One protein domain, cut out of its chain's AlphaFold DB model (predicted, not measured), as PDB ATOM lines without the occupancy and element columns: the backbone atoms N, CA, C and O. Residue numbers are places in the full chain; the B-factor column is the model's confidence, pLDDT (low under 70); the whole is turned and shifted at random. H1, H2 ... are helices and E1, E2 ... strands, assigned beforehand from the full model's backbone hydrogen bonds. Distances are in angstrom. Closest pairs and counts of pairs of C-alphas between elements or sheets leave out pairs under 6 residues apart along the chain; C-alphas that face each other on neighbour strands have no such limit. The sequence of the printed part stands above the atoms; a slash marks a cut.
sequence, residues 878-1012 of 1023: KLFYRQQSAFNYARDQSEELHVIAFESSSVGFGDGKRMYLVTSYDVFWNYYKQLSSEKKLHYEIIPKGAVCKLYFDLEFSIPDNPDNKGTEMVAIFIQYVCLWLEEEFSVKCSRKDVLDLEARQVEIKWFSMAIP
ATOM      1  N   LYS A 878      47.300   5.144  10.454       89.50
ATOM      2  CA  LYS A 878      48.635   4.853  11.001       89.50
ATOM      3  C   LYS A 878      49.541   4.193   9.975       89.50
ATOM      4  O   LYS A 878      49.130   3.287   9.258       89.50
ATOM      5  N   LEU A 879      50.782   4.673   9.918       90.50
ATOM      6  CA  LEU A 879      51.793   4.255   8.951       90.50
ATOM      7  C   LEU A 879      52.848   3.364   9.607       90.50
ATOM      8  O   LEU A 879      53.371   3.688  10.672       90.50
ATOM      9  N   PHE A 880      53.202   2.279   8.927       89.50
ATOM     10  CA  PHE A 880      54.182   1.294   9.368       89.50
ATOM     11  C   PHE A 880      55.161   0.962   8.239       89.50
ATOM     12  O   PHE A 880      54.780   0.837   7.077       89.50
ATOM     13  N   TYR A 881      56.427   0.750   8.601       86.31
ATOM     14  CA  TYR A 881      57.492   0.311   7.687       86.31
ATOM     15  C   TYR A 881      57.564  -1.219   7.526       86.31
ATOM     16  O   TYR A 881      58.354  -1.724   6.734       86.31
ATOM     17  N   ARG A 882      56.784  -1.980   8.307       87.19
ATOM     18  CA  ARG A 882      56.762  -3.452   8.289       87.19
ATOM     19  C   ARG A 882      55.325  -3.965   8.308       87.19
ATOM     20  O   ARG A 882      54.565  -3.632   9.217       87.19
ATOM     21  N   GLN A 883      54.996  -4.842   7.363       90.12
ATOM     22  CA  GLN A 883      53.670  -5.450   7.201       90.12
ATOM     23  C   GLN A 883      53.149  -6.114   8.483       90.12
ATOM     24  O   GLN A 883      52.012  -5.886   8.885       90.12
ATOM     25  N   GLN A 884      54.001  -6.881   9.172       88.38
ATOM     26  CA  GLN A 884      53.611  -7.576  10.401       88.38
ATOM     27  C   GLN A 884      53.277  -6.614  11.552       88.38
ATOM     28  O   GLN A 884      52.412  -6.915  12.371       88.38
ATOM     29  N   SER A 885      53.920  -5.442  11.610       90.88
ATOM     30  CA  SER A 885      53.597  -4.407  12.600       90.88
ATOM     31  C   SER A 885      52.224  -3.790  12.329       90.88
ATOM     32  O   SER A 885      51.465  -3.588  13.272       90.88
ATOM     33  N   ALA A 886      51.883  -3.569  11.055       92.19
ATOM     34  CA  ALA A 886      50.561  -3.098  10.650       92.19
ATOM     35  C   ALA A 886      49.459  -4.133  10.945       92.19
ATOM     36  O   ALA A 886      48.436  -3.777  11.520       92.19
ATOM     37  N   PHE A 887      49.684  -5.416  10.628       90.06
ATOM     38  CA  PHE A 887      48.733  -6.489  10.952       90.06
ATOM     39  C   PHE A 887      48.538  -6.684  12.456       90.06
ATOM     40  O   PHE A 887      47.405  -6.865  12.895       90.06
ATOM     41  N   ASN A 888      49.615  -6.636  13.248       91.00
ATOM     42  CA  ASN A 888      49.500  -6.688  14.704       91.00
ATOM     43  C   ASN A 888      48.650  -5.515  15.204       91.00
ATOM     44  O   ASN A 888      47.650  -5.737  15.871       91.00
ATOM     45  N   TYR A 889      48.986  -4.289  14.792       90.62
ATOM     46  CA  TYR A 889      48.238  -3.105  15.193       90.62
ATOM     47  C   TYR A 889      46.745  -3.181  14.823       90.62
ATOM     48  O   TYR A 889      45.905  -2.898  15.673       90.62
ATOM     49  N   ALA A 890      46.415  -3.594  13.592       88.44
ATOM     50  CA  ALA A 890      45.036  -3.717  13.116       88.44
ATOM     51  C   ALA A 890      44.228  -4.766  13.903       88.44
ATOM     52  O   ALA A 890      43.111  -4.486  14.322       88.44
ATOM     53  N   ARG A 891      44.813  -5.947  14.156       85.81
ATOM     54  CA  ARG A 891      44.206  -7.015  14.974       85.81
ATOM     55  C   ARG A 891      43.957  -6.571  16.417       85.81
ATOM     56  O   ARG A 891      42.999  -7.020  17.033       85.81
ATOM     57  N   ASP A 892      44.830  -5.723  16.951       86.62
ATOM     58  CA  ASP A 892      44.780  -5.285  18.346       86.62
ATOM     59  C   ASP A 892      43.823  -4.082  18.558       86.62
ATOM     60  O   ASP A 892      43.785  -3.519  19.653       86.62
ATOM     61  N   GLN A 893      43.043  -3.679  17.536       83.62
ATOM     62  CA  GLN A 893      41.962  -2.683  17.644       83.62
ATOM     63  C   GLN A 893      40.578  -3.331  17.822       83.62
ATOM     64  O   GLN A 893      40.353  -4.485  17.474       83.62
ATOM     65  N   SER A 894      39.621  -2.555  18.343       70.12
ATOM     66  CA  SER A 894      38.220  -2.970  18.521       70.12
ATOM     67  C   SER A 894      37.310  -2.708  17.313       70.12
ATOM     68  O   SER A 894      36.134  -3.060  17.364       70.12
ATOM     69  N   GLU A 895      37.814  -2.059  16.260       75.25
ATOM     70  CA  GLU A 895      37.083  -1.769  15.018       75.25
ATOM     71  C   GLU A 895      37.735  -2.470  13.823       75.25
ATOM     72  O   GLU A 895      38.925  -2.783  13.843       75.25
ATOM     73  N   GLU A 896      36.956  -2.698  12.766       81.38
ATOM     74  CA  GLU A 896      37.440  -3.327  11.539       81.38
ATOM     75  C   GLU A 896      38.352  -2.363  10.755       81.38
ATOM     76  O   GLU A 896      37.898  -1.432  10.084       81.38
ATOM     77  N   LEU A 897      39.665  -2.579  10.874       89.06
ATOM     78  CA  LEU A 897      40.698  -1.848  10.144       89.06
ATOM     79  C   LEU A 897      41.448  -2.783   9.191       89.06
ATOM     80  O   LEU A 897      41.809  -3.907   9.543       89.06
ATOM     81  N   HIS A 898      41.753  -2.279   7.998       90.44
ATOM     82  CA  HIS A 898      42.436  -3.026   6.947       90.44
ATOM     83  C   HIS A 898      43.861  -2.502   6.755       90.44
ATOM     84  O   HIS A 898      44.151  -1.334   7.030       90.44
ATOM     85  N   VAL A 899      44.755  -3.366   6.266       93.00
ATOM     86  CA  VAL A 899      46.129  -2.986   5.920       93.00
ATOM     87  C   VAL A 899      46.231  -2.774   4.413       93.00
ATOM     88  O   VAL A 899      45.943  -3.677   3.632       93.00
ATOM     89  N   ILE A 900      46.668  -1.583   4.016       93.75
ATOM     90  CA  ILE A 900      46.798  -1.159   2.621       93.75
ATOM     91  C   ILE A 900      48.267  -0.828   2.371       93.75
ATOM     92  O   ILE A 900      48.847   0.013   3.063       93.75
ATOM     93  N   ALA A 901      48.888  -1.489   1.397       91.81
ATOM     94  CA  ALA A 901      50.237  -1.141   0.966       91.81
ATOM     95  C   ALA A 901      50.189   0.049  -0.000       91.81
ATOM     96  O   ALA A 901      49.254   0.177  -0.786       91.81
ATOM     97  N   PHE A 902      51.208   0.902   0.010       89.00
ATOM     98  CA  PHE A 902      51.362   1.957  -0.994       89.00
ATOM     99  C   PHE A 902      52.828   2.277  -1.272       89.00
ATOM    100  O   PHE A 902      53.701   2.075  -0.423       89.00
ATOM    101  N   GLU A 903      53.093   2.786  -2.472       85.19
ATOM    102  CA  GLU A 903      54.425   3.217  -2.903       85.19
ATOM    103  C   GLU A 903      54.545   4.746  -2.838       85.19
ATOM    104  O   GLU A 903      53.583   5.484  -3.061       85.19
ATOM    105  N   SER A 904      55.730   5.237  -2.471       73.06
ATOM    106  CA  SER A 904      55.983   6.659  -2.216       73.06
ATOM    107  C   SER A 904      57.406   7.043  -2.606       73.06
ATOM    108  O   SER A 904      58.363   6.318  -2.324       73.06
ATOM    109  N   SER A 905      57.569   8.248  -3.155       64.56
ATOM    110  CA  SER A 905      58.880   8.848  -3.434       64.56
ATOM    111  C   SER A 905      59.756   9.020  -2.187       64.56
ATOM    112  O   SER A 905      60.969   9.142  -2.312       64.56
ATOM    113  N   SER A 906      59.175   8.963  -0.985       57.38
ATOM    114  CA  SER A 906      59.911   8.968   0.284       57.38
ATOM    115  C   SER A 906      60.566   7.627   0.658       57.38
ATOM    116  O   SER A 906      61.227   7.574   1.691       57.38
ATOM    117  N   VAL A 907      60.345   6.543  -0.105       56.25
ATOM    118  CA  VAL A 907      60.812   5.174   0.235       56.25
ATOM    119  C   VAL A 907      61.471   4.434  -0.947       56.25
ATOM    120  O   VAL A 907      62.121   3.412  -0.740       56.25
ATOM    121  N   GLY A 908      61.368   4.969  -2.169       52.28
ATOM    122  CA  GLY A 908      61.929   4.377  -3.393       52.28
ATOM    123  C   GLY A 908      60.833   4.085  -4.415       52.28
ATOM    124  O   GLY A 908      60.339   2.965  -4.508       52.28
ATOM    125  N   PHE A 909      60.417   5.115  -5.155       55.06
ATOM    126  CA  PHE A 909      59.403   4.994  -6.207       55.06
ATOM    127  C   PHE A 909      59.979   4.196  -7.385       55.06
ATOM    128  O   PHE A 909      60.960   4.632  -7.980       55.06
ATOM    129  N   GLY A 910      59.377   3.050  -7.711       57.22
ATOM    130  CA  GLY A 910      59.883   2.115  -8.726       57.22
ATOM    131  C   GLY A 910      60.709   0.946  -8.172       57.22
ATOM    132  O   GLY A 910      60.830  -0.071  -8.845       57.22
ATOM    133  N   ASP A 911      61.183   1.016  -6.922       62.91
ATOM    134  CA  ASP A 911      61.949  -0.070  -6.278       62.91
ATOM    135  C   ASP A 911      61.061  -1.241  -5.794       62.91
ATOM    136  O   ASP A 911      61.555  -2.191  -5.183       62.91
ATOM    137  N   GLY A 912      59.732  -1.140  -5.936       65.25
ATOM    138  CA  GLY A 912      58.753  -2.057  -5.332       65.25
ATOM    139  C   GLY A 912      58.668  -1.981  -3.796       65.25
ATOM    140  O   GLY A 912      58.002  -2.807  -3.166       65.25
ATOM    141  N   LYS A 913      59.343  -1.003  -3.174       76.75
ATOM    142  CA  LYS A 913      59.379  -0.786  -1.718       76.75
ATOM    143  C   LYS A 913      58.090  -0.110  -1.245       76.75
ATOM    144  O   LYS A 913      57.724   0.959  -1.730       76.75
ATOM    145  N   ARG A 914      57.416  -0.716  -0.263       85.75
ATOM    146  CA  ARG A 914      56.061  -0.330   0.167       85.75
ATOM    147  C   ARG A 914      56.000   0.103   1.625       85.75
ATOM    148  O   ARG A 914      56.645  -0.482   2.492       85.75
ATOM    149  N   MET A 915      55.169   1.109   1.878       89.56
ATOM    150  CA  MET A 915      54.682   1.476   3.207       89.56
ATOM    151  C   MET A 915      53.332   0.822   3.465       89.56
ATOM    152  O   MET A 915      52.592   0.529   2.528       89.56
ATOM    153  N   TYR A 916      52.995   0.636   4.739       92.19
ATOM    154  CA  TYR A 916      51.765  -0.023   5.169       92.19
ATOM    155  C   TYR A 916      50.906   0.963   5.960       92.19
ATOM    156  O   TYR A 916      51.313   1.431   7.023       92.19
ATOM    157  N   LEU A 917      49.731   1.292   5.432       93.31
ATOM    158  CA  LEU A 917      48.712   2.110   6.081       93.31
ATOM    159  C   LEU A 917      47.683   1.202   6.764       93.31
ATOM    160  O   LEU A 917      47.224   0.238   6.157       93.31
ATOM    161  N   VAL A 918      47.288   1.538   7.993       92.94
ATOM    162  CA  VAL A 918      46.126   0.955   8.679       92.94
ATOM    163  C   VAL A 918      45.033   2.010   8.817       92.94
ATOM    164  O   VAL A 918      45.300   3.117   9.294       92.94
ATOM    165  N   THR A 919      43.829   1.667   8.354       92.56
ATOM    166  CA  THR A 919      42.643   2.538   8.246       92.56
ATOM    167  C   THR A 919      41.396   1.683   7.977       92.56
ATOM    168  O   THR A 919      41.506   0.567   7.471       92.56
ATOM    169  N   SER A 920      40.198   2.208   8.238       89.62
ATOM    170  CA  SER A 920      38.951   1.653   7.684       89.62
ATOM    171  C   SER A 920      38.792   2.037   6.202       89.62
ATOM    172  O   SER A 920      39.385   3.025   5.743       89.62
ATOM    173  N   TYR A 921      37.996   1.280   5.434       89.25
ATOM    174  CA  TYR A 921      37.818   1.531   3.994       89.25
ATOM    175  C   TYR A 921      37.123   2.866   3.676       89.25
ATOM    176  O   TYR A 921      37.498   3.523   2.706       89.25
ATOM    177  N   ASP A 922      36.175   3.323   4.499       87.38
ATOM    178  CA  ASP A 922      35.518   4.630   4.327       87.38
ATOM    179  C   ASP A 922      36.506   5.800   4.439       87.38
ATOM    180  O   ASP A 922      36.489   6.748   3.642       87.38
ATOM    181  N   VAL A 923      37.379   5.727   5.446       88.38
ATOM    182  CA  VAL A 923      38.410   6.731   5.714       88.38
ATOM    183  C   VAL A 923      39.458   6.693   4.605       88.38
ATOM    184  O   VAL A 923      39.787   7.745   4.049       88.38
ATOM    185  N   PHE A 924      39.880   5.494   4.186       90.94
ATOM    186  CA  PHE A 924      40.748   5.306   3.025       90.94
ATOM    187  C   PHE A 924      40.169   5.939   1.762       90.94
ATOM    188  O   PHE A 924      40.786   6.829   1.171       90.94
ATOM    189  N   TRP A 925      38.960   5.532   1.371       89.94
ATOM    190  CA  TRP A 925      38.310   5.983   0.148       89.94
ATOM    191  C   TRP A 925      38.108   7.498   0.137       89.94
ATOM    192  O   TRP A 925      38.245   8.133  -0.912       89.94
ATOM    193  N   ASN A 926      37.854   8.117   1.297       88.31
ATOM    194  CA  ASN A 926      37.736   9.567   1.383       88.31
ATOM    195  C   ASN A 926      39.004  10.317   0.963       88.31
ATOM    196  O   ASN A 926      38.894  11.316   0.248       88.31
ATOM    197  N   TYR A 927      40.181   9.856   1.378       87.81
ATOM    198  CA  TYR A 927      41.444  10.478   0.988       87.81
ATOM    199  C   TYR A 927      41.899  10.001  -0.397       87.81
ATOM    200  O   TYR A 927      42.208  10.831  -1.252       87.81
ATOM    201  N   TYR A 928      41.828   8.696  -0.670       88.88
ATOM    202  CA  TYR A 928      42.251   8.083  -1.931       88.88
ATOM    203  C   TYR A 928      41.535   8.665  -3.159       88.88
ATOM    204  O   TYR A 928      42.183   9.018  -4.148       88.88
ATOM    205  N   LYS A 929      40.209   8.879  -3.097       87.62
ATOM    206  CA  LYS A 929      39.454   9.489  -4.212       87.62
ATOM    207  C   LYS A 929      39.920  10.915  -4.548       87.62
ATOM    208  O   LYS A 929      39.767  11.337  -5.692       87.62
ATOM    209  N   GLN A 930      40.509  11.632  -3.583       87.25
ATOM    210  CA  GLN A 930      41.010  13.006  -3.730       87.25
ATOM    211  C   GLN A 930      42.463  13.083  -4.245       87.25
ATOM    212  O   GLN A 930      42.931  14.179  -4.549       87.25
ATOM    213  N   LEU A 931      43.174  11.955  -4.373       82.69
ATOM    214  CA  LEU A 931      44.530  11.912  -4.932       82.69
ATOM    215  C   LEU A 931      44.533  12.120  -6.458       82.69
ATOM    216  O   LEU A 931      43.622  11.669  -7.165       82.69
ATOM    217  N   SER A 932      45.600  12.740  -6.976       78.81
ATOM    218  CA  SER A 932      45.929  12.715  -8.407       78.81
ATOM    219  C   SER A 932      46.276  11.292  -8.858       78.81
ATOM    220  O   SER A 932      46.709  10.470  -8.051       78.81
ATOM    221  N   SER A 933      46.090  10.985 -10.145       75.06
ATOM    222  CA  SER A 933      46.295   9.633 -10.694       75.06
ATOM    223  C   SER A 933      47.706   9.090 -10.434       75.06
ATOM    224  O   SER A 933      47.852   7.953 -10.005       75.06
ATOM    225  N   GLU A 934      48.726   9.940 -10.569       73.38
ATOM    226  CA  GLU A 934      50.141   9.658 -10.261       73.38
ATOM    227  C   GLU A 934      50.388   9.170  -8.821       73.38
ATOM    228  O   GLU A 934      51.398   8.532  -8.543       73.38
ATOM    229  N   LYS A 935      49.481   9.486  -7.887       74.88
ATOM    230  CA  LYS A 935      49.603   9.175  -6.453       74.88
ATOM    231  C   LYS A 935      48.712   8.006  -6.021       74.88
ATOM    232  O   LYS A 935      48.665   7.680  -4.838       74.88
ATOM    233  N   LYS A 936      48.028   7.340  -6.958       84.06
ATOM    234  CA  LYS A 936      47.131   6.197  -6.702       84.06
ATOM    235  C   LYS A 936      47.841   4.834  -6.770       84.06
ATOM    236  O   LYS A 936      47.247   3.839  -7.161       84.06
ATOM    237  N   LEU A 937      49.097   4.773  -6.322       86.06
ATOM    238  CA  LEU A 937      49.881   3.534  -6.203       86.06
ATOM    239  C   LEU A 937      49.613   2.843  -4.858       86.06
ATOM    240  O   LEU A 937      50.449   2.873  -3.956       86.06
ATOM    241  N   HIS A 938      48.402   2.306  -4.703       89.50
ATOM    242  CA  HIS A 938      47.939   1.631  -3.487       89.50
ATOM    243  C   HIS A 938      47.442   0.218  -3.816       89.50
ATOM    244  O   HIS A 938      46.848   0.000  -4.869       89.50
ATOM    245  N   TYR A 939      47.660  -0.718  -2.895       89.19
ATOM    246  CA  TYR A 939      47.430  -2.149  -3.070       89.19
ATOM    247  C   TYR A 939      46.714  -2.718  -1.838       89.19
ATOM    248  O   TYR A 939      47.140  -2.490  -0.700       89.19
ATOM    249  N   GLU A 940      45.639  -3.473  -2.058       89.00
ATOM    250  CA  GLU A 940      44.993  -4.267  -1.009       89.00
ATOM    251  C   GLU A 940      45.927  -5.398  -0.551       89.00
ATOM    252  O   GLU A 940      46.649  -5.984  -1.360       89.00
ATOM    253  N   ILE A 941      45.923  -5.715   0.746       89.81
ATOM    254  CA  ILE A 941      46.684  -6.841   1.293       89.81
ATOM    255  C   ILE A 941      45.715  -7.887   1.835       89.81
ATOM    256  O   ILE A 941      45.287  -7.813   2.988       89.81
ATOM    257  N   ILE A 942      45.415  -8.893   1.015       86.69
ATOM    258  CA  ILE A 942      44.589 -10.040   1.407       86.69
ATOM    259  C   ILE A 942      45.315 -10.811   2.534       86.69
ATOM    260  O   ILE A 942      46.408 -11.340   2.295       86.69
ATOM    261  N   PRO A 943      44.777 -10.884   3.769       84.06
ATOM    262  CA  PRO A 943      45.490 -11.509   4.882       84.06
ATOM    263  C   PRO A 943      45.519 -13.040   4.757       84.06
ATOM    264  O   PRO A 943      44.510 -13.674   4.444       84.06
ATOM    265  N   LYS A 944      46.664 -13.664   5.062       81.50
ATOM    266  CA  LYS A 944      46.814 -15.128   5.018       81.50
ATOM    267  C   LYS A 944      45.832 -15.802   5.986       81.50
ATOM    268  O   LYS A 944      45.961 -15.655   7.197       81.50
ATOM    269  N   GLY A 945      44.902 -16.588   5.443       81.25
ATOM    270  CA  GLY A 945      43.889 -17.314   6.218       81.25
ATOM    271  C   GLY A 945      42.611 -16.522   6.522       81.25
ATOM    272  O   GLY A 945      41.736 -17.058   7.198       81.25
ATOM    273  N   ALA A 946      42.473 -15.290   6.021       81.06
ATOM    274  CA  ALA A 946      41.185 -14.603   5.999       81.06
ATOM    275  C   ALA A 946      40.244 -15.223   4.951       81.06
ATOM    276  O   ALA A 946      40.689 -15.834   3.977       81.06
ATOM    277  N   VAL A 947      38.936 -15.024   5.129       83.06
ATOM    278  CA  VAL A 947      37.956 -15.264   4.060       83.06
ATOM    279  C   VAL A 947      38.143 -14.179   3.000       83.06
ATOM    280  O   VAL A 947      38.172 -12.995   3.325       83.06
ATOM    281  N   CYS A 948      38.262 -14.575   1.735       82.50
ATOM    282  CA  CYS A 948      38.360 -13.665   0.601       82.50
ATOM    283  C   CYS A 948      37.370 -14.067  -0.499       82.50
ATOM    284  O   CYS A 948      36.873 -15.194  -0.534       82.50
ATOM    285  N   LYS A 949      37.097 -13.141  -1.420       82.94
ATOM    286  CA  LYS A 949      36.383 -13.449  -2.667       82.94
ATOM    287  C   LYS A 949      37.256 -14.353  -3.541       82.94
ATOM    288  O   LYS A 949      38.483 -14.268  -3.471       82.94
ATOM    289  N   LEU A 950      36.640 -15.185  -4.383       81.81
ATOM    290  CA  LEU A 950      37.384 -15.819  -5.468       81.81
ATOM    291  C   LEU A 950      37.770 -14.721  -6.459       81.81
ATOM    292  O   LEU A 950      36.889 -14.041  -6.994       81.81
ATOM    293  N   TYR A 951      39.073 -14.552  -6.666       84.88
ATOM    294  CA  TYR A 951      39.622 -13.586  -7.603       84.88
ATOM    295  C   TYR A 951      40.591 -14.247  -8.578       84.88
ATOM    296  O   TYR A 951      41.203 -15.271  -8.275       84.88
ATOM    297  N   PHE A 952      40.719 -13.633  -9.748       82.75
ATOM    298  CA  PHE A 952      41.697 -14.001 -10.764       82.75
ATOM    299  C   PHE A 952      42.437 -12.755 -11.234       82.75
ATOM    300  O   PHE A 952      41.915 -11.641 -11.133       82.75
ATOM    301  N   ASP A 953      43.636 -12.974 -11.754       82.12
ATOM    302  CA  ASP A 953      44.488 -11.959 -12.356       82.12
ATOM    303  C   ASP A 953      44.941 -12.513 -13.710       82.12
ATOM    304  O   ASP A 953      45.661 -13.511 -13.772       82.12
ATOM    305  N   LEU A 954      44.377 -11.972 -14.792       83.06
ATOM    306  CA  LEU A 954      44.502 -12.521 -16.141       83.06
ATOM    307  C   LEU A 954      45.284 -11.542 -17.017       83.06
ATOM    308  O   LEU A 954      44.769 -10.480 -17.371       83.06
ATOM    309  N   GLU A 955      46.501 -11.930 -17.391       82.75
ATOM    310  CA  GLU A 955      47.396 -11.177 -18.273       82.75
ATOM    311  C   GLU A 955      47.792 -11.997 -19.512       82.75
ATOM    312  O   GLU A 955      47.868 -13.225 -19.471       82.75
ATOM    313  N   PHE A 956      48.071 -11.312 -20.623       79.12
ATOM    314  CA  PHE A 956      48.807 -11.874 -21.757       79.12
ATOM    315  C   PHE A 956      49.565 -10.773 -22.510       79.12
ATOM    316  O   PHE A 956      49.129  -9.618 -22.550       79.12
ATOM    317  N   SER A 957      50.695 -11.146 -23.119       79.06
ATOM    318  CA  SER A 957      51.482 -10.275 -24.001       79.06
ATOM    319  C   SER A 957      50.720 -10.023 -25.300       79.06
ATOM    320  O   SER A 957      50.424 -10.967 -26.036       79.06
ATOM    321  N   ILE A 958      50.395  -8.762 -25.590       79.81
ATOM    322  CA  ILE A 958      49.688  -8.369 -26.814       79.81
ATOM    323  C   ILE A 958      50.576  -8.568 -28.063       79.81
ATOM    324  O   ILE A 958      50.072  -9.150 -29.025       79.81
ATOM    325  N   PRO A 959      51.872  -8.174 -28.084       81.31
ATOM    326  CA  PRO A 959      52.739  -8.384 -29.249       81.31
ATOM    327  C   PRO A 959      52.913  -9.853 -29.656       81.31
ATOM    328  O   PRO A 959      52.940 -10.152 -30.848       81.31
ATOM    329  N   ASP A 960      52.986 -10.770 -28.685       79.12
ATOM    330  CA  ASP A 960      53.153 -12.211 -28.945       79.12
ATOM    331  C   ASP A 960      51.838 -12.915 -29.332       79.12
ATOM    332  O   ASP A 960      51.845 -14.079 -29.727       79.12
ATOM    333  N   ASN A 961      50.695 -12.231 -29.198       79.56
ATOM    334  CA  ASN A 961      49.360 -12.797 -29.390       79.56
ATOM    335  C   ASN A 961      48.445 -11.866 -30.225       79.56
ATOM    336  O   ASN A 961      47.344 -11.533 -29.774       79.56
ATOM    337  N   PRO A 962      48.855 -11.433 -31.436       77.62
ATOM    338  CA  PRO A 962      48.167 -10.379 -32.192       77.62
ATOM    339  C   PRO A 962      46.725 -10.732 -32.592       77.62
ATOM    340  O   PRO A 962      45.873  -9.848 -32.660       77.62
ATOM    341  N   ASP A 963      46.434 -12.018 -32.811       79.06
ATOM    342  CA  ASP A 963      45.104 -12.512 -33.192       79.06
ATOM    343  C   ASP A 963      44.192 -12.831 -31.984       79.06
ATOM    344  O   ASP A 963      43.004 -13.130 -32.154       79.06
ATOM    345  N   ASN A 964      44.706 -12.773 -30.744       76.56
ATOM    346  CA  ASN A 964      43.959 -13.214 -29.563       76.56
ATOM    347  C   ASN A 964      42.965 -12.164 -29.060       76.56
ATOM    348  O   ASN A 964      43.297 -11.115 -28.500       76.56
ATOM    349  N   LYS A 965      41.685 -12.520 -29.148       77.00
ATOM    350  CA  LYS A 965      40.570 -11.717 -28.652       77.00
ATOM    351  C   LYS A 965      40.390 -11.858 -27.136       77.00
ATOM    352  O   LYS A 965      39.437 -12.487 -26.674       77.00
ATOM    353  N   GLY A 966      41.253 -11.219 -26.345       78.00
ATOM    354  CA  GLY A 966      41.241 -11.324 -24.874       78.00
ATOM    355  C   GLY A 966      39.865 -11.157 -24.200       78.00
ATOM    356  O   GLY A 966      39.563 -11.848 -23.234       78.00
ATOM    357  N   THR A 967      38.980 -10.305 -24.731       80.19
ATOM    358  CA  THR A 967      37.612 -10.133 -24.198       80.19
ATOM    359  C   THR A 967      36.708 -11.360 -24.422       80.19
ATOM    360  O   THR A 967      35.909 -11.686 -23.545       80.19
ATOM    361  N   GLU A 968      36.833 -12.064 -25.554       82.75
ATOM    362  CA  GLU A 968      36.112 -13.326 -25.802       82.75
ATOM    363  C   GLU A 968      36.704 -14.463 -24.952       82.75
ATOM    364  O   GLU A 968      35.953 -15.228 -24.347       82.75
ATOM    365  N   MET A 969      38.035 -14.514 -24.810       84.56
ATOM    366  CA  MET A 969      38.727 -15.485 -23.947       84.56
ATOM    367  C   MET A 969      38.251 -15.393 -22.490       84.56
ATOM    368  O   MET A 969      37.892 -16.405 -21.891       84.56
ATOM    369  N   VAL A 970      38.164 -14.177 -21.934       83.94
ATOM    370  CA  VAL A 970      37.656 -13.948 -20.570       83.94
ATOM    371  C   VAL A 970      36.171 -14.294 -20.439       83.94
ATOM    372  O   VAL A 970      35.752 -14.808 -19.406       83.94
ATOM    373  N   ALA A 971      35.356 -14.086 -21.480       82.81
ATOM    374  CA  ALA A 971      33.957 -14.518 -21.459       82.81
ATOM    375  C   ALA A 971      33.809 -16.050 -21.386       82.81
ATOM    376  O   ALA A 971      32.995 -16.534 -20.597       82.81
ATOM    377  N   ILE A 972      34.617 -16.799 -22.143       86.25
ATOM    378  CA  ILE A 972      34.642 -18.272 -22.111       86.25
ATOM    379  C   ILE A 972      35.184 -18.775 -20.764       86.25
ATOM    380  O   ILE A 972      34.579 -19.651 -20.146       86.25
ATOM    381  N   PHE A 973      36.275 -18.183 -20.268       88.00
ATOM    382  CA  PHE A 973      36.860 -18.517 -18.966       88.00
ATOM    383  C   PHE A 973      35.847 -18.368 -17.824       88.00
ATOM    384  O   PHE A 973      35.689 -19.279 -17.014       88.00
ATOM    385  N   ILE A 974      35.100 -17.260 -17.795       84.88
ATOM    386  CA  ILE A 974      34.082 -17.018 -16.766       84.88
ATOM    387  C   ILE A 974      32.940 -18.035 -16.857       84.88
ATOM    388  O   ILE A 974      32.515 -18.549 -15.827       84.88
ATOM    389  N   GLN A 975      32.474 -18.386 -18.063       86.31
ATOM    390  CA  GLN A 975      31.460 -19.438 -18.223       86.31
ATOM    391  C   GLN A 975      31.944 -20.783 -17.661       86.31
ATOM    392  O   GLN A 975      31.194 -21.445 -16.946       86.31
ATOM    393  N   TYR A 976      33.201 -21.157 -17.922       90.62
ATOM    394  CA  TYR A 976      33.794 -22.379 -17.378       90.62
ATOM    395  C   TYR A 976      33.910 -22.344 -15.844       90.62
ATOM    396  O   TYR A 976      33.510 -23.300 -15.182       90.62
ATOM    397  N   VAL A 977      34.377 -21.230 -15.265       87.12
ATOM    398  CA  VAL A 977      34.468 -21.060 -13.802       87.12
ATOM    399  C   VAL A 977      33.085 -21.130 -13.142       87.12
ATOM    400  O   VAL A 977      32.940 -21.818 -12.135       87.12
ATOM    401  N   CYS A 978      32.054 -20.494 -13.711       84.69
ATOM    402  CA  CYS A 978      30.692 -20.573 -13.174       84.69
ATOM    403  C   CYS A 978      30.125 -22.004 -13.209       84.69
ATOM    404  O   CYS A 978      29.525 -22.441 -12.229       84.69
ATOM    405  N   LEU A 979      30.346 -22.747 -14.301       85.12
ATOM    406  CA  LEU A 979      29.923 -24.150 -14.417       85.12
ATOM    407  C   LEU A 979      30.649 -25.055 -13.411       85.12
ATOM    408  O   LEU A 979      30.012 -25.866 -12.743       85.12
ATOM    409  N   TRP A 980      31.964 -24.884 -13.255       90.50
ATOM    410  CA  TRP A 980      32.770 -25.645 -12.298       90.50
ATOM    411  C   TRP A 980      32.359 -25.381 -10.839       90.50
ATOM    412  O   TRP A 980      32.270 -26.312 -10.036       90.50
ATOM    413  N   LEU A 981      32.039 -24.125 -10.502       85.94
ATOM    414  CA  LEU A 981      31.502 -23.755  -9.189       85.94
ATOM    415  C   LEU A 981      30.121 -24.380  -8.922       85.94
ATOM    416  O   LEU A 981      29.838 -24.770  -7.783       85.94
ATOM    417  N   GLU A 982      29.282 -24.540  -9.948       83.94
ATOM    418  CA  GLU A 982      28.009 -25.253  -9.821       83.94
ATOM    419  C   GLU A 982      28.200 -26.778  -9.675       83.94
ATOM    420  O   GLU A 982      27.540 -27.377  -8.824       83.94
ATOM    421  N   GLU A 983      29.117 -27.416 -10.410       86.56
ATOM    422  CA  GLU A 983      29.353 -28.866 -10.284       86.56
ATOM    423  C   GLU A 983      30.017 -29.268  -8.951       86.56
ATOM    424  O   GLU A 983      29.498 -30.144  -8.256       86.56
ATOM    425  N   GLU A 984      31.131 -28.639  -8.560       87.69
ATOM    426  CA  GLU A 984      31.906 -29.062  -7.376       87.69
ATOM    427  C   GLU A 984      31.332 -28.536  -6.048       87.69
ATOM    428  O   GLU A 984      31.406 -29.213  -5.011       87.69
ATOM    429  N   PHE A 985      30.732 -27.340  -6.061       84.19
ATOM    430  CA  PHE A 985      30.276 -26.648  -4.847       84.19
ATOM    431  C   PHE A 985      28.778 -26.323  -4.826       84.19
ATOM    432  O   PHE A 985      28.291 -25.834  -3.807       84.19
ATOM    433  N   SER A 986      28.028 -26.599  -5.904       87.31
ATOM    434  CA  SER A 986      26.617 -26.186  -6.052       87.31
ATOM    435  C   SER A 986      26.403 -24.666  -5.956       87.31
ATOM    436  O   SER A 986      25.310 -24.200  -5.623       87.31
ATOM    437  N   VAL A 987      27.440 -23.883  -6.273       83.31
ATOM    438  CA  VAL A 987      27.432 -22.417  -6.266       83.31
ATOM    439  C   VAL A 987      26.977 -21.902  -7.632       83.31
ATOM    440  O   VAL A 987      27.731 -21.899  -8.601       83.31
ATOM    441  N   LYS A 988      25.724 -21.446  -7.707       83.44
ATOM    442  CA  LYS A 988      25.165 -20.805  -8.905       83.44
ATOM    443  C   LYS A 988      25.657 -19.360  -9.007       83.44
ATOM    444  O   LYS A 988      25.343 -18.548  -8.142       83.44
ATOM    445  N   CYS A 989      26.378 -19.043 -10.077       83.00
ATOM    446  CA  CYS A 989      26.858 -17.697 -10.397       83.00
ATOM    447  C   CYS A 989      26.894 -17.476 -11.921       83.00
ATOM    448  O   CYS A 989      26.715 -18.410 -12.705       83.00
ATOM    449  N   SER A 990      27.072 -16.228 -12.351       83.19
ATOM    450  CA  SER A 990      27.015 -15.796 -13.750       83.19
ATOM    451  C   SER A 990      27.952 -14.609 -14.012       83.19
ATOM    452  O   SER A 990      28.510 -14.029 -13.086       83.19
ATOM    453  N   ARG A 991      28.058 -14.147 -15.269       80.88
ATOM    454  CA  ARG A 991      28.820 -12.924 -15.610       80.88
ATOM    455  C   ARG A 991      28.289 -11.644 -14.936       80.88
ATOM    456  O   ARG A 991      29.010 -10.657 -14.901       80.88
ATOM    457  N   LYS A 992      27.061 -11.632 -14.395       83.69
ATOM    458  CA  LYS A 992      26.557 -10.500 -13.584       83.69
ATOM    459  C   LYS A 992      27.189 -10.452 -12.194       83.69
ATOM    460  O   LYS A 992      27.269  -9.387 -11.595       83.69
ATOM    461  N   ASP A 993      27.650 -11.601 -11.718       82.25
ATOM    462  CA  ASP A 993      28.260 -11.817 -10.409       82.25
ATOM    463  C   ASP A 993      29.792 -11.713 -10.510       82.25
ATOM    464  O   ASP A 993      30.522 -12.320  -9.734       82.25
ATOM    465  N   VAL A 994      30.289 -10.963 -11.501       80.44
ATOM    466  CA  VAL A 994      31.710 -10.736 -11.764       80.44
ATOM    467  C   VAL A 994      31.963  -9.242 -11.881       80.44
ATOM    468  O   VAL A 994      31.448  -8.579 -12.780       80.44
ATOM    469  N   LEU A 995      32.802  -8.717 -10.992       81.50
ATOM    470  CA  LEU A 995      33.402  -7.401 -11.180       81.50
ATOM    471  C   LEU A 995      34.589  -7.528 -12.143       81.50
ATOM    472  O   LEU A 995      35.623  -8.064 -11.754       81.50
ATOM    473  N   ASP A 996      34.431  -7.034 -13.372       79.88
ATOM    474  CA  ASP A 996      35.517  -6.869 -14.343       79.88
ATOM    475  C   ASP A 996      36.318  -5.587 -14.047       79.88
ATOM    476  O   ASP A 996      35.784  -4.479 -14.143       79.88
ATOM    477  N   LEU A 997      37.613  -5.719 -13.745       79.00
ATOM    478  CA  LEU A 997      38.554  -4.597 -13.659       79.00
ATOM    479  C   LEU A 997      39.570  -4.680 -14.802       79.00
ATOM    480  O   LEU A 997      40.394  -5.593 -14.837       79.00
ATOM    481  N   GLU A 998      39.522  -3.719 -15.726       72.56
ATOM    482  CA  GLU A 998      40.442  -3.636 -16.865       72.56
ATOM    483  C   GLU A 998      41.562  -2.623 -16.591       72.56
ATOM    484  O   GLU A 998      41.309  -1.423 -16.460       72.56
ATOM    485  N   ALA A 999      42.811  -3.091 -16.585       68.06
ATOM    486  CA  ALA A 999      43.983  -2.233 -16.724       68.06
ATOM    487  C   ALA A 999      44.654  -2.509 -18.076       68.06
ATOM    488  O   ALA A 999      44.773  -3.654 -18.514       68.06
ATOM    489  N   ARG A1000      45.096  -1.451 -18.761       58.28
ATOM    490  CA  ARG A1000      45.852  -1.559 -20.014       58.28
ATOM    491  C   ARG A1000      47.168  -0.816 -19.865       58.28
ATOM    492  O   ARG A1000      47.170   0.382 -19.587       58.28
ATOM    493  N   GLN A1001      48.265  -1.522 -20.090       58.44
ATOM    494  CA  GLN A1001      49.523  -0.913 -20.507       58.44
ATOM    495  C   GLN A1001      49.675  -1.127 -22.021       58.44
ATOM    496  O   GLN A1001      48.839  -1.783 -22.641       58.44
ATOM    497  N   VAL A1002      50.698  -0.532 -22.637       48.19
ATOM    498  CA  VAL A1002      50.857  -0.539 -24.107       48.19
ATOM    499  C   VAL A1002      51.021  -1.963 -24.668       48.19
ATOM    500  O   VAL A1002      50.632  -2.220 -25.803       48.19
ATOM    501  N   GLU A1003      51.528  -2.893 -23.855       41.22
ATOM    502  CA  GLU A1003      51.925  -4.246 -24.273       41.22
ATOM    503  C   GLU A1003      51.154  -5.375 -23.559       41.22
ATOM    504  O   GLU A1003      51.216  -6.521 -23.999       41.22
ATOM    505  N   ILE A1004      50.409  -5.077 -22.483       44.28
ATOM    506  CA  ILE A1004      49.714  -6.076 -21.648       44.28
ATOM    507  C   ILE A1004      48.285  -5.625 -21.342       44.28
ATOM    508  O   ILE A1004      48.039  -4.483 -20.928       44.28
ATOM    509  N   LYS A1005      47.342  -6.561 -21.500       44.75
ATOM    510  CA  LYS A1005      45.941  -6.406 -21.106       44.75
ATOM    511  C   LYS A1005      45.646  -7.210 -19.840       44.75
ATOM    512  O   LYS A1005      45.770  -8.429 -19.860       44.75
ATOM    513  N   TRP A1006      45.183  -6.525 -18.798       46.53
ATOM    514  CA  TRP A1006      44.774  -7.118 -17.528       46.53
ATOM    515  C   TRP A1006      43.253  -7.241 -17.440       46.53
ATOM    516  O   TRP A1006      42.534  -6.291 -17.765       46.53
ATOM    517  N   PHE A1007      42.776  -8.367 -16.920       45.78
ATOM    518  CA  PHE A1007      41.446  -8.486 -16.326       45.78
ATOM    519  C   PHE A1007      41.575  -9.065 -14.920       45.78
ATOM    520  O   PHE A1007      42.001 -10.210 -14.768       45.78
ATOM    521  N   SER A1008      41.130  -8.320 -13.907       45.44
ATOM    522  CA  SER A1008      40.800  -8.933 -12.621       45.44
ATOM    523  C   SER A1008      39.304  -9.216 -12.547       45.44
ATOM    524  O   SER A1008      38.487  -8.355 -12.878       45.44
ATOM    525  N   MET A1009      38.964 -10.437 -12.129       51.16
ATOM    526  CA  MET A1009      37.609 -10.865 -11.775       51.16
ATOM    527  C   MET A1009      37.517 -10.960 -10.254       51.16
ATOM    528  O   MET A1009      38.416 -11.524  -9.638       51.16
ATOM    529  N   ALA A1010      36.397 -10.531  -9.670       50.75
ATOM    530  CA  ALA A1010      35.999 -10.925  -8.317       50.75
ATOM    531  C   ALA A1010      34.535 -11.394  -8.278       50.75
ATOM    532  O   ALA A1010      33.648 -10.657  -8.719       50.75
ATOM    533  N   ILE A1011      34.288 -12.580  -7.707       51.38
ATOM    534  CA  ILE A1011      32.935 -13.110  -7.445       51.38
ATOM    535  C   ILE A1011      32.512 -12.746  -6.009       51.38
ATOM    536  O   ILE A1011      33.283 -12.999  -5.075       51.38
ATOM    537  N   PRO A1012      31.330 -12.141  -5.778       36.78
ATOM    538  CA  PRO A1012      30.881 -11.778  -4.440       36.78
ATOM    539  C   PRO A1012      30.453 -13.009  -3.622       36.78
ATOM    540  O   PRO A1012      29.678 -13.837  -4.082       36.78
TER     541      PRO A1012
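Overview. This is residues 878 to 1012 of the 1023 residues of the protein "EF-hand calcium-binding domain-containing protein 7" of Crassostrea gigas (UniProt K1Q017). Two lobes stand side by side, joined by the short link from E4 to E5, residues 941 to 949. The first lobe is a four-stranded sheet with H1 over one face and H2 over the other; the second is a three-stranded sheet that the long helix H3 only grazes. The printed part has 135 residues with three named helices and seven named strands, in the order E1 H1 E2 E3 H2 E4 E5 H3 E6 E7, and its class is mixed, helices and strands. The sheets have the orders E1 E3 E2 E4 and E5 E7 E6, both antiparallel throughout. The whole is loose, with a radius of gyration of the C-alphas of 18.2 A, and the C-alphas span 44 by 39 by 25 A.

Along the chain. E1 is residues 878 to 880, and its first C-alpha is at (48.635, 4.853, 11.001). H1 follows as residues 883 to 891, 12.3 A long. E2, residues 898 to 903, is 16.7 A long, and E3, residues 914 to 919, is 15.9 A. H2 is residues 921 to 928, 9.9 A long, and E4 is residues 938 to 940. E5, residues 950 to 957, is 23.9 A long and begins with C-alpha 950 at (37.384, -15.819, -5.468). H3, residues 966 to 985, is the longest helix at 27.5 A. E6 is residues 995 to 1000, 16.3 A long. E7, residues 1004 to 1011, is 23.1 A long and ends with C-alpha 1011 at (32.935, -13.110, -7.445).

Arrangement. In the first sheet E1 and E4 are the edge strands. E1 and E3 are antiparallel at 152 degrees, with N 880 and O 916 within hydrogen-bond range at 2.8 A. E2 and E3 form a hairpin, with N 917 and O 900 at 2.8 A. E2 and E4 are antiparallel at 146 degrees, with N 939 and O 901 at 2.8 A. From edge to edge the strands' lines turn by 91 degrees. H1 is on this sheet at a height over the sheet of 8.2 A and runs along the strands, at 2 degrees to E3 on the local plane; its closest C-alphas to E3 are those of Gln 883 and Tyr 916, 6.1 A apart. H2 is on the opposite face at a height of 9.5 A, only just slantwise to the strands, at 33 degrees to E3 on the local plane. Two split strand-helix-strand units, in which the two strands run the same way with another strand between them, lie here: E1, H1, E2 and E3, H2, E4, both with a right-handed crossover. E4 and E5 are apart. In the second sheet, E5 and E7 are antiparallel at 168 degrees, with N 1007 and O 954 at 2.9 A, and E6 and E7 form a hairpin, with N 997 and O 1008 at 2.9 A. E5, H3, E6 is a third split unit, also right-handed. H3 only grazes this sheet, with its residues 966 to 978. In H1, H2 and H3 every O i to N i+4 pair is within hydrogen-bond range.

Size, cuts and confidence. The two C-alphas farthest apart are those of Ser 894 and Asp 963, 53.0 A. The printed part has no cut and no long link. Residues 929 to 934, between H2 and E4, stand free. The mean pLDDT of the printed part is 79.5; it is under 70 at residues 905 to 912 and 999 to 1012, of which 1004 to 1011 are E7.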